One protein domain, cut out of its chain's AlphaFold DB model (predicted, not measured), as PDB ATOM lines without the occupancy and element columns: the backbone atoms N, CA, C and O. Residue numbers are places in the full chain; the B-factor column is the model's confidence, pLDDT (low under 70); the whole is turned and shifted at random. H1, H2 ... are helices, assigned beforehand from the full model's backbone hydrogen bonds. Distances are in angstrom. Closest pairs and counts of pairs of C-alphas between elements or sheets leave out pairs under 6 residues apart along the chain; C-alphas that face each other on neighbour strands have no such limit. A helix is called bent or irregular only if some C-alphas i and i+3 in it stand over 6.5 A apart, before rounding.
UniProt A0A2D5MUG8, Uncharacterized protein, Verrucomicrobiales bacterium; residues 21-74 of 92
ATOM      1  N   PHE A  21      -0.876 -19.739 -47.600       79.00
ATOM      2  CA  PHE A  21      -0.654 -18.937 -46.397       79.00
ATOM      3  C   PHE A  21      -1.713 -19.213 -45.320       79.00
ATOM      4  O   PHE A  21      -1.369 -19.428 -44.157       79.00
ATOM      5  N   ILE A  22      -2.992 -19.268 -45.707       79.94
ATOM      6  CA  ILE A  22      -4.097 -19.593 -44.791       79.94
ATOM      7  C   ILE A  22      -3.927 -21.012 -44.233       79.94
ATOM      8  O   ILE A  22      -4.031 -21.221 -43.023       79.94
ATOM      9  N   ALA A  23      -3.604 -21.978 -45.098       81.50
ATOM     10  CA  ALA A  23      -3.363 -23.358 -44.695       81.50
ATOM     11  C   ALA A  23      -2.168 -23.475 -43.732       81.50
ATOM     12  O   ALA A  23      -2.288 -24.117 -42.691       81.50
ATOM     13  N   LEU A  24      -1.041 -22.803 -43.994       75.31
ATOM     14  CA  LEU A  24       0.098 -22.800 -43.068       75.31
ATOM     15  C   LEU A  24      -0.260 -22.176 -41.714       75.31
ATOM     16  O   LEU A  24       0.164 -22.680 -40.678       75.31
ATOM     17  N   GLY A  25      -1.074 -21.117 -41.711       70.12
ATOM     18  CA  GLY A  25      -1.614 -20.535 -40.482       70.12
ATOM     19  C   GLY A  25      -2.398 -21.550 -39.642       70.12
ATOM     20  O   GLY A  25      -2.233 -21.581 -38.424       70.12
ATOM     21  N   SER A  26      -3.189 -22.417 -40.287       72.88
ATOM     22  CA  SER A  26      -3.919 -23.504 -39.609       72.88
ATOM     23  C   SER A  26      -3.006 -24.627 -39.095       72.88
ATOM     24  O   SER A  26      -3.249 -25.208 -38.036       72.88
ATOM     25  N   VAL A  27      -1.899 -24.900 -39.794       73.44
ATOM     26  CA  VAL A  27      -0.880 -25.852 -39.331       73.44
ATOM     27  C   VAL A  27      -0.187 -25.323 -38.075       73.44
ATOM     28  O   VAL A  27      -0.066 -26.060 -37.103       73.44
ATOM     29  N   PHE A  28       0.207 -24.045 -38.038       68.25
ATOM     30  CA  PHE A  28       0.806 -23.448 -36.838       68.25
ATOM     31  C   PHE A  28      -0.130 -23.489 -35.623       68.25
ATOM     32  O   PHE A  28       0.323 -23.819 -34.526       68.25
ATOM     33  N   GLU A  29      -1.429 -23.256 -35.829       66.06
ATOM     34  CA  GLU A  29      -2.452 -23.412 -34.786       66.06
ATOM     35  C   GLU A  29      -2.492 -24.843 -34.231       66.06
ATOM     36  O   GLU A  29      -2.590 -25.039 -33.021       66.06
ATOM     37  N   SER A  30      -2.325 -25.846 -35.096       67.88
ATOM     38  CA  SER A  30      -2.317 -27.259 -34.695       67.88
ATOM     39  C   SER A  30      -1.108 -27.621 -33.820       67.88
ATOM     40  O   SER A  30      -1.177 -28.551 -33.020       67.88
ATOM     41  N   PHE A  31      -0.012 -26.861 -33.919       69.00
ATOM     42  CA  PHE A  31       1.179 -27.000 -33.075       69.00
ATOM     43  C   PHE A  31       1.156 -26.102 -31.824       69.00
ATOM     44  O   PHE A  31       2.182 -25.966 -31.160       69.00
ATOM     45  N   SER A  32       0.015 -25.484 -31.481       61.91
ATOM     46  CA  SER A  32      -0.100 -24.492 -30.389       61.91
ATOM     47  C   SER A  32       0.845 -23.288 -30.536       61.91
ATOM     48  O   SER A  32       1.144 -22.593 -29.565       61.91
ATOM     49  N   ILE A  33       1.315 -23.016 -31.757       61.47
ATOM     50  CA  ILE A  33       2.085 -21.818 -32.080       61.47
ATOM     51  C   ILE A  33       1.073 -20.726 -32.433       61.47
ATOM     52  O   ILE A  33       0.183 -20.935 -33.260       61.47
ATOM     53  N   LEU A  34       1.193 -19.566 -31.780       59.94
ATOM     54  CA  LEU A  34       0.258 -18.451 -31.934       59.94
ATOM     55  C   LEU A  34       0.059 -18.105 -33.418       59.94
ATOM     56  O   LEU A  34       1.032 -17.956 -34.163       59.94
ATOM     57  N   LYS A  35      -1.203 -17.958 -33.841       61.47
ATOM     58  CA  LYS A  35      -1.539 -17.653 -35.235       61.47
ATOM     59  C   LYS A  35      -0.786 -16.410 -35.718       61.47
ATOM     60  O   LYS A  35      -0.800 -15.392 -35.021       61.47
ATOM     61  N   PRO A  36      -0.270 -16.418 -36.962       58.78
ATOM     62  CA  PRO A  36       0.276 -15.225 -37.610       58.78
ATOM     63  C   PRO A  36      -0.646 -14.003 -37.496       58.78
ATOM     64  O   PRO A  36      -0.198 -12.901 -37.191       58.78
ATOM     65  N   ALA A  37      -1.952 -14.215 -37.692       59.97
ATOM     66  CA  ALA A  37      -2.972 -13.169 -37.658       59.97
ATOM     67  C   ALA A  37      -3.236 -12.610 -36.249       59.97
ATOM     68  O   ALA A  37      -3.537 -11.426 -36.104       59.97
ATOM     69  N   GLU A  38      -3.105 -13.433 -35.208       59.00
ATOM     70  CA  GLU A  38      -3.253 -12.971 -33.823       59.00
ATOM     71  C   GLU A  38      -2.008 -12.237 -33.338       59.00
ATOM     72  O   GLU A  38      -2.113 -11.214 -32.658       59.00
ATOM     73  N   LEU A  39      -0.829 -12.680 -33.778       61.53
ATOM     74  CA  LEU A  39       0.422 -11.980 -33.518       61.53
ATOM     75  C   LEU A  39       0.410 -10.563 -34.121       61.53
ATOM     76  O   LEU A  39       0.876  -9.619 -33.488       61.53
ATOM     77  N   TYR A  40      -0.203 -10.398 -35.296       59.47
ATOM     78  CA  TYR A  40      -0.439  -9.094 -35.925       59.47
ATOM     79  C   TYR A  40      -1.334  -8.164 -35.100       59.47
ATOM     80  O   TYR A  40      -1.188  -6.945 -35.171       59.47
ATOM     81  N   ARG A  41      -2.289  -8.722 -34.348       60.16
ATOM     82  CA  ARG A  41      -3.319  -7.949 -33.648       60.16
ATOM     83  C   ARG A  41      -2.904  -7.558 -32.232       60.16
ATOM     84  O   ARG A  41      -3.434  -6.575 -31.721       60.16
ATOM     85  N   HIS A  42      -2.062  -8.346 -31.557       61.22
ATOM     86  CA  HIS A  42      -1.841  -8.228 -30.104       61.22
ATOM     87  C   HIS A  42      -0.369  -8.101 -29.671       61.22
ATOM     88  O   HIS A  42      -0.114  -7.894 -28.486       61.22
ATOM     89  N   ALA A  43       0.617  -8.198 -30.571       56.16
ATOM     90  CA  ALA A  43       2.021  -8.132 -30.163       56.16
ATOM     91  C   ALA A  43       2.544  -6.680 -30.052       56.16
ATOM     92  O   ALA A  43       2.565  -5.960 -31.054       56.16
ATOM     93  N   PRO A  44       3.081  -6.251 -28.891       54.75
ATOM     94  CA  PRO A  44       3.857  -5.020 -28.786       54.75
ATOM     95  C   PRO A  44       5.251  -5.242 -29.406       54.75
ATOM     96  O   PRO A  44       6.210  -5.549 -28.709       54.75
ATOM     97  N   GLN A  45       5.336  -5.193 -30.740       55.69
ATOM     98  CA  GLN A  45       6.509  -4.943 -31.611       55.69
ATOM     99  C   GLN A  45       7.959  -5.247 -31.120       55.69
ATOM    100  O   GLN A  45       8.885  -4.525 -31.477       55.69
ATOM    101  N   LYS A  46       8.234  -6.325 -30.368       54.69
ATOM    102  CA  LYS A  46       9.618  -6.669 -29.945       54.69
ATOM    103  C   LYS A  46      10.085  -8.098 -30.237       54.69
ATOM    104  O   LYS A  46      11.181  -8.465 -29.829       54.69
ATOM    105  N   SER A  47       9.303  -8.910 -30.950       60.19
ATOM    106  CA  SER A  47       9.701 -10.286 -31.286       60.19
ATOM    107  C   SER A  47      10.109 -10.419 -32.754       60.19
ATOM    108  O   SER A  47       9.345 -10.054 -33.649       60.19
ATOM    109  N   LEU A  48      11.292 -10.996 -33.004       62.91
ATOM    110  CA  LEU A  48      11.813 -11.323 -34.341       62.91
ATOM    111  C   LEU A  48      10.817 -12.181 -35.142       62.91
ATOM    112  O   LEU A  48      10.667 -12.011 -36.350       62.91
ATOM    113  N   ILE A  49      10.083 -13.057 -34.446       64.50
ATOM    114  CA  ILE A  49       9.067 -13.924 -35.048       64.50
ATOM    115  C   ILE A  49       7.924 -13.095 -35.653       64.50
ATOM    116  O   ILE A  49       7.460 -13.402 -36.746       64.50
ATOM    117  N   ALA A  50       7.532 -11.991 -35.003       62.25
ATOM    118  CA  ALA A  50       6.471 -11.107 -35.482       62.25
ATOM    119  C   ALA A  50       6.882 -10.368 -36.753       62.25
ATOM    120  O   ALA A  50       6.080 -10.245 -37.673       62.25
ATOM    121  N   TYR A  51       8.148  -9.958 -36.840       63.88
ATOM    122  CA  TYR A  51       8.712  -9.398 -38.066       63.88
ATOM    123  C   TYR A  51       8.716 -10.416 -39.211       63.88
ATOM    124  O   TYR A  51       8.263 -10.098 -40.308       63.88
ATOM    125  N   PHE A  52       9.152 -11.655 -38.963       67.69
ATOM    126  CA  PHE A  52       9.107 -12.721 -39.972       67.69
ATOM    127  C   PHE A  52       7.680 -13.016 -40.454       67.69
ATOM    128  O   PHE A  52       7.457 -13.190 -41.652       67.69
ATOM    129  N   LEU A  53       6.713 -13.021 -39.537       66.25
ATOM    130  CA  LEU A  53       5.297 -13.254 -39.833       66.25
ATOM    131  C   LEU A  53       4.661 -12.109 -40.639       66.25
ATOM    132  O   LEU A  53       3.754 -12.362 -41.430       66.25
ATOM    133  N   LEU A  54       5.185 -10.885 -40.513       67.06
ATOM    134  CA  LEU A  54       4.766  -9.703 -41.278       67.06
ATOM    135  C   LEU A  54       5.135  -9.822 -42.767       67.06
ATOM    136  O   LEU A  54       4.341  -9.509 -43.653       67.06
ATOM    137  N   PHE A  55       6.328 -10.341 -43.056       72.62
ATOM    138  CA  PHE A  55       6.799 -10.545 -44.430       72.62
ATOM    139  C   PHE A  55       6.305 -11.850 -45.064       72.62
ATOM    140  O   PHE A  55       6.328 -11.998 -46.286       72.62
ATOM    141  N   TYR A  56       5.823 -12.787 -44.256       72.44
ATOM    142  CA  TYR A  56       5.402 -14.115 -44.687       72.44
ATOM    143  C   TYR A  56       4.337 -14.129 -45.803       72.44
ATOM    144  O   TYR A  56       4.569 -14.783 -46.824       72.44
ATOM    145  N   PRO A  57       3.210 -13.390 -45.703       72.94
ATOM    146  CA  PRO A  57       2.221 -13.359 -46.782       72.94
ATOM    147  C   PRO A  57       2.783 -12.735 -48.066       72.94
ATOM    148  O   PRO A  57       2.468 -13.197 -49.161       72.94
ATOM    149  N   ILE A  58       3.671 -11.742 -47.953       79.50
ATOM    150  CA  ILE A  58       4.335 -11.102 -49.100       79.50
ATOM    151  C   ILE A  58       5.228 -12.113 -49.828       79.50
ATOM    152  O   ILE A  58       5.165 -12.230 -51.050       79.50
ATOM    153  N   ILE A  59       6.010 -12.898 -49.085       82.19
ATOM    154  CA  ILE A  59       6.892 -13.925 -49.650       82.19
ATOM    155  C   ILE A  59       6.076 -15.023 -50.346       82.19
ATOM    156  O   ILE A  59       6.388 -15.385 -51.480       82.19
ATOM    157  N   PHE A  60       4.999 -15.512 -49.723       80.56
ATOM    158  CA  PHE A  60       4.119 -16.516 -50.332       80.56
ATOM    159  C   PHE A  60       3.450 -16.010 -51.615       80.56
ATOM    160  O   PHE A  60       3.360 -16.752 -52.594       80.56
ATOM    161  N   MET A  61       3.040 -14.739 -51.646       80.06
ATOM    162  CA  MET A  61       2.503 -14.101 -52.848       80.06
ATOM    163  C   MET A  61       3.547 -14.016 -53.971       80.06
ATOM    164  O   MET A  61       3.246 -14.374 -55.110       80.06
ATOM    165  N   ILE A  62       4.783 -13.604 -53.661       83.69
ATOM    166  CA  ILE A  62       5.880 -13.520 -54.640       83.69
ATOM    167  C   ILE A  62       6.223 -14.910 -55.192       83.69
ATOM    168  O   ILE A  62       6.308 -15.087 -56.409       83.69
ATOM    169  N   ILE A  63       6.369 -15.917 -54.326       86.31
ATOM    170  CA  ILE A  63       6.681 -17.294 -54.736       86.31
ATOM    171  C   ILE A  63       5.547 -17.886 -55.577       86.31
ATOM    172  O   ILE A  63       5.813 -18.504 -56.611       86.31
ATOM    173  N   GLY A  64       4.291 -17.682 -55.170       82.62
ATOM    174  CA  GLY A  64       3.116 -18.131 -55.915       82.62
ATOM    175  C   GLY A  64       3.062 -17.521 -57.315       82.62
ATOM    176  O   GLY A  64       2.865 -18.237 -58.299       82.62
ATOM    177  N   LEU A  65       3.336 -16.220 -57.425       83.19
ATOM    178  CA  LEU A  65       3.376 -15.500 -58.695       83.19
ATOM    179  C   LEU A  65       4.498 -16.005 -59.618       83.19
ATOM    180  O   LEU A  65       4.249 -16.280 -60.795       83.19
ATOM    181  N   ILE A  66       5.714 -16.188 -59.086       84.62
ATOM    182  CA  ILE A  66       6.859 -16.725 -59.840       84.62
ATOM    183  C   ILE A  66       6.563 -18.151 -60.312       84.62
ATOM    184  O   ILE A  66       6.710 -18.452 -61.495       84.62
ATOM    185  N   THR A  67       6.097 -19.020 -59.412       85.31
ATOM    186  CA  THR A  67       5.821 -20.430 -59.717       85.31
ATOM    187  C   THR A  67       4.698 -20.571 -60.743       85.31
ATOM    188  O   THR A  67       4.857 -21.294 -61.726       85.31
ATOM    189  N   GLY A  68       3.588 -19.843 -60.576       83.50
ATOM    190  CA  GLY A  68       2.456 -19.868 -61.507       83.50
ATOM    191  C   GLY A  68       2.807 -19.321 -62.892       83.50
ATOM    192  O   GLY A  68       2.455 -19.920 -63.917       83.50
ATOM    193  N   GLY A  69       3.572 -18.225 -62.943       82.50
ATOM    194  CA  GLY A  69       4.079 -17.657 -64.191       82.50
ATOM    195  C   GLY A  69       5.057 -18.595 -64.907       82.50
ATOM    196  O   GLY A  69       4.915 -18.840 -66.108       82.50
ATOM    197  N   PHE A  70       6.010 -19.178 -64.174       83.81
ATOM    198  CA  PHE A  70       7.024 -20.078 -64.725       83.81
ATOM    199  C   PHE A  70       6.428 -21.407 -65.205       83.81
ATOM    200  O   PHE A  70       6.717 -21.843 -66.320       83.81
ATOM    201  N   LEU A  71       5.528 -22.010 -64.422       81.38
ATOM    202  CA  LEU A  71       4.808 -23.226 -64.805       81.38
ATOM    203  C   LEU A  71       4.019 -23.008 -66.100       81.38
ATOM    204  O   LEU A  71       4.085 -23.817 -67.025       81.38
ATOM    205  N   THR A  72       3.338 -21.869 -66.219       81.88
ATOM    206  CA  THR A  72       2.571 -21.531 -67.422       81.88
ATOM    207  C   THR A  72       3.469 -21.262 -68.626       81.88
ATOM    208  O   THR A  72       3.126 -21.628 -69.754       81.88
ATOM    209  N   LEU A  73       4.649 -20.678 -68.409       80.12
ATOM    210  CA  LEU A  73       5.658 -20.490 -69.446       80.12
ATOM    211  C   LEU A  73       6.201 -21.836 -69.951       80.12
ATOM    212  O   LEU A  73       6.295 -22.023 -71.166       80.12
ATOM    213  N   ILE A  74       6.479 -22.790 -69.054       79.50
ATOM    214  CA  ILE A  74       6.879 -24.162 -69.411       79.50
ATOM    215  C   ILE A  74       5.769 -24.860 -70.198       79.50
ATOM    216  O   ILE A  74       6.029 -25.375 -71.285       79.50
TER     217      ILE A  74
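Overview. This is residues 21 to 74 of the 92 residues of an uncharacterized protein of Verrucomicrobiales bacterium (UniProt A0A2D5MUG8). A long, kinked helix, H3, makes the longest axis of this model, and two short helices, H1 and H2, join its first half to form a small head, while residues 62 to 74 of H3 stick out from that head as an arm. Within the head, H2 folds back on the first part of H3 as a helical hairpin, and H1 is more loosely attached, with few contacts to the other two helices. The printed part has 54 residues with three named helices, H1, H2 and H3 in that order along the chain, and no named strand; the class is all helix. The whole is loose, with a radius of gyration of the C-alphas of 13.8 A, and elongated, spanning 44 by 23 by 15 A along its three main axes.

Arrangement. Begin at the first printed residue with H1, residues 21 to 30, and go on through a tight link of 5 residues to H2, residues 36 to 42. These two are close but not clearly touching: look at the C-alphas of Gly 25 and Pro 36, their closest, which are 6.3 A apart. Their lines are about perpendicular, at 75 degrees. A second tight link of 5 residues takes you to H3, residues 48 to 74, which touches H2 with residues 50 to 54 alone. The closest C-alphas of H2 and H3 are those of Pro 36 and Leu 53, 5.8 A apart. The two helices run opposite ways at a shallow tilt of 32 degrees and form a helical hairpin. Read on along H3 and you come to a kink of 37 degrees near residue 55. H3 is irregular there: C-alphas 54 and 57 are 7.1 A apart, where a regular helix has about 5 A, and its line is a rough one. With residues 56 to 60 alone, H3 only just touches H1, with 3 pairs of C-alphas within 8 A. The closest C-alphas of that pair are those of Phe 21 and Pro 57, 6.3 A apart. H1 and H3 run opposite ways at a steep tilt of 46 degrees. In the backbones of H1 and H2 every O i to N i+4 pair is within hydrogen-bond range; in H3 it is 21 of 23.

Along the chain. Find C-alpha 21 at (-0.654, -18.937, -46.397); from there H1 runs to C-alpha 30 at (-2.317, -27.259, -34.695), 14.5 A away. Next find C-alpha 36, where H2 begins; this helix has 7 residues, from Pro 36 to His 42, and measures 10.5 A from first to last C-alpha. H3, with 27 residues the longest helix, starts at C-alpha 48, at (11.813, -11.323, -34.341). Follow it over 37.7 A from first to last C-alpha, and it brings you to C-alpha 74 at (6.879, -24.162, -69.411), the last printed residue.

Size, cuts and confidence. The two C-alphas farthest apart are those of Pro 44 and Ile 74, at 45.0 A, while the first and last printed C-alphas, of Phe 21 and Ile 74, are 24.8 A apart. Two stretches stand free: residues 41 to 46, and residues 62 to 74, which belong to H3. Without them, look for a body of 35 residues that spans 22 by 22 by 12 A and has a radius of gyration of 9.2 A. The printed part has no cut, and both links are tight. In the B-factor column you will find a mean pLDDT of the printed part of 70.8, with low confidence, under 70, in residues 28 to 54; the mean is 60 in H2 and 77 in H3.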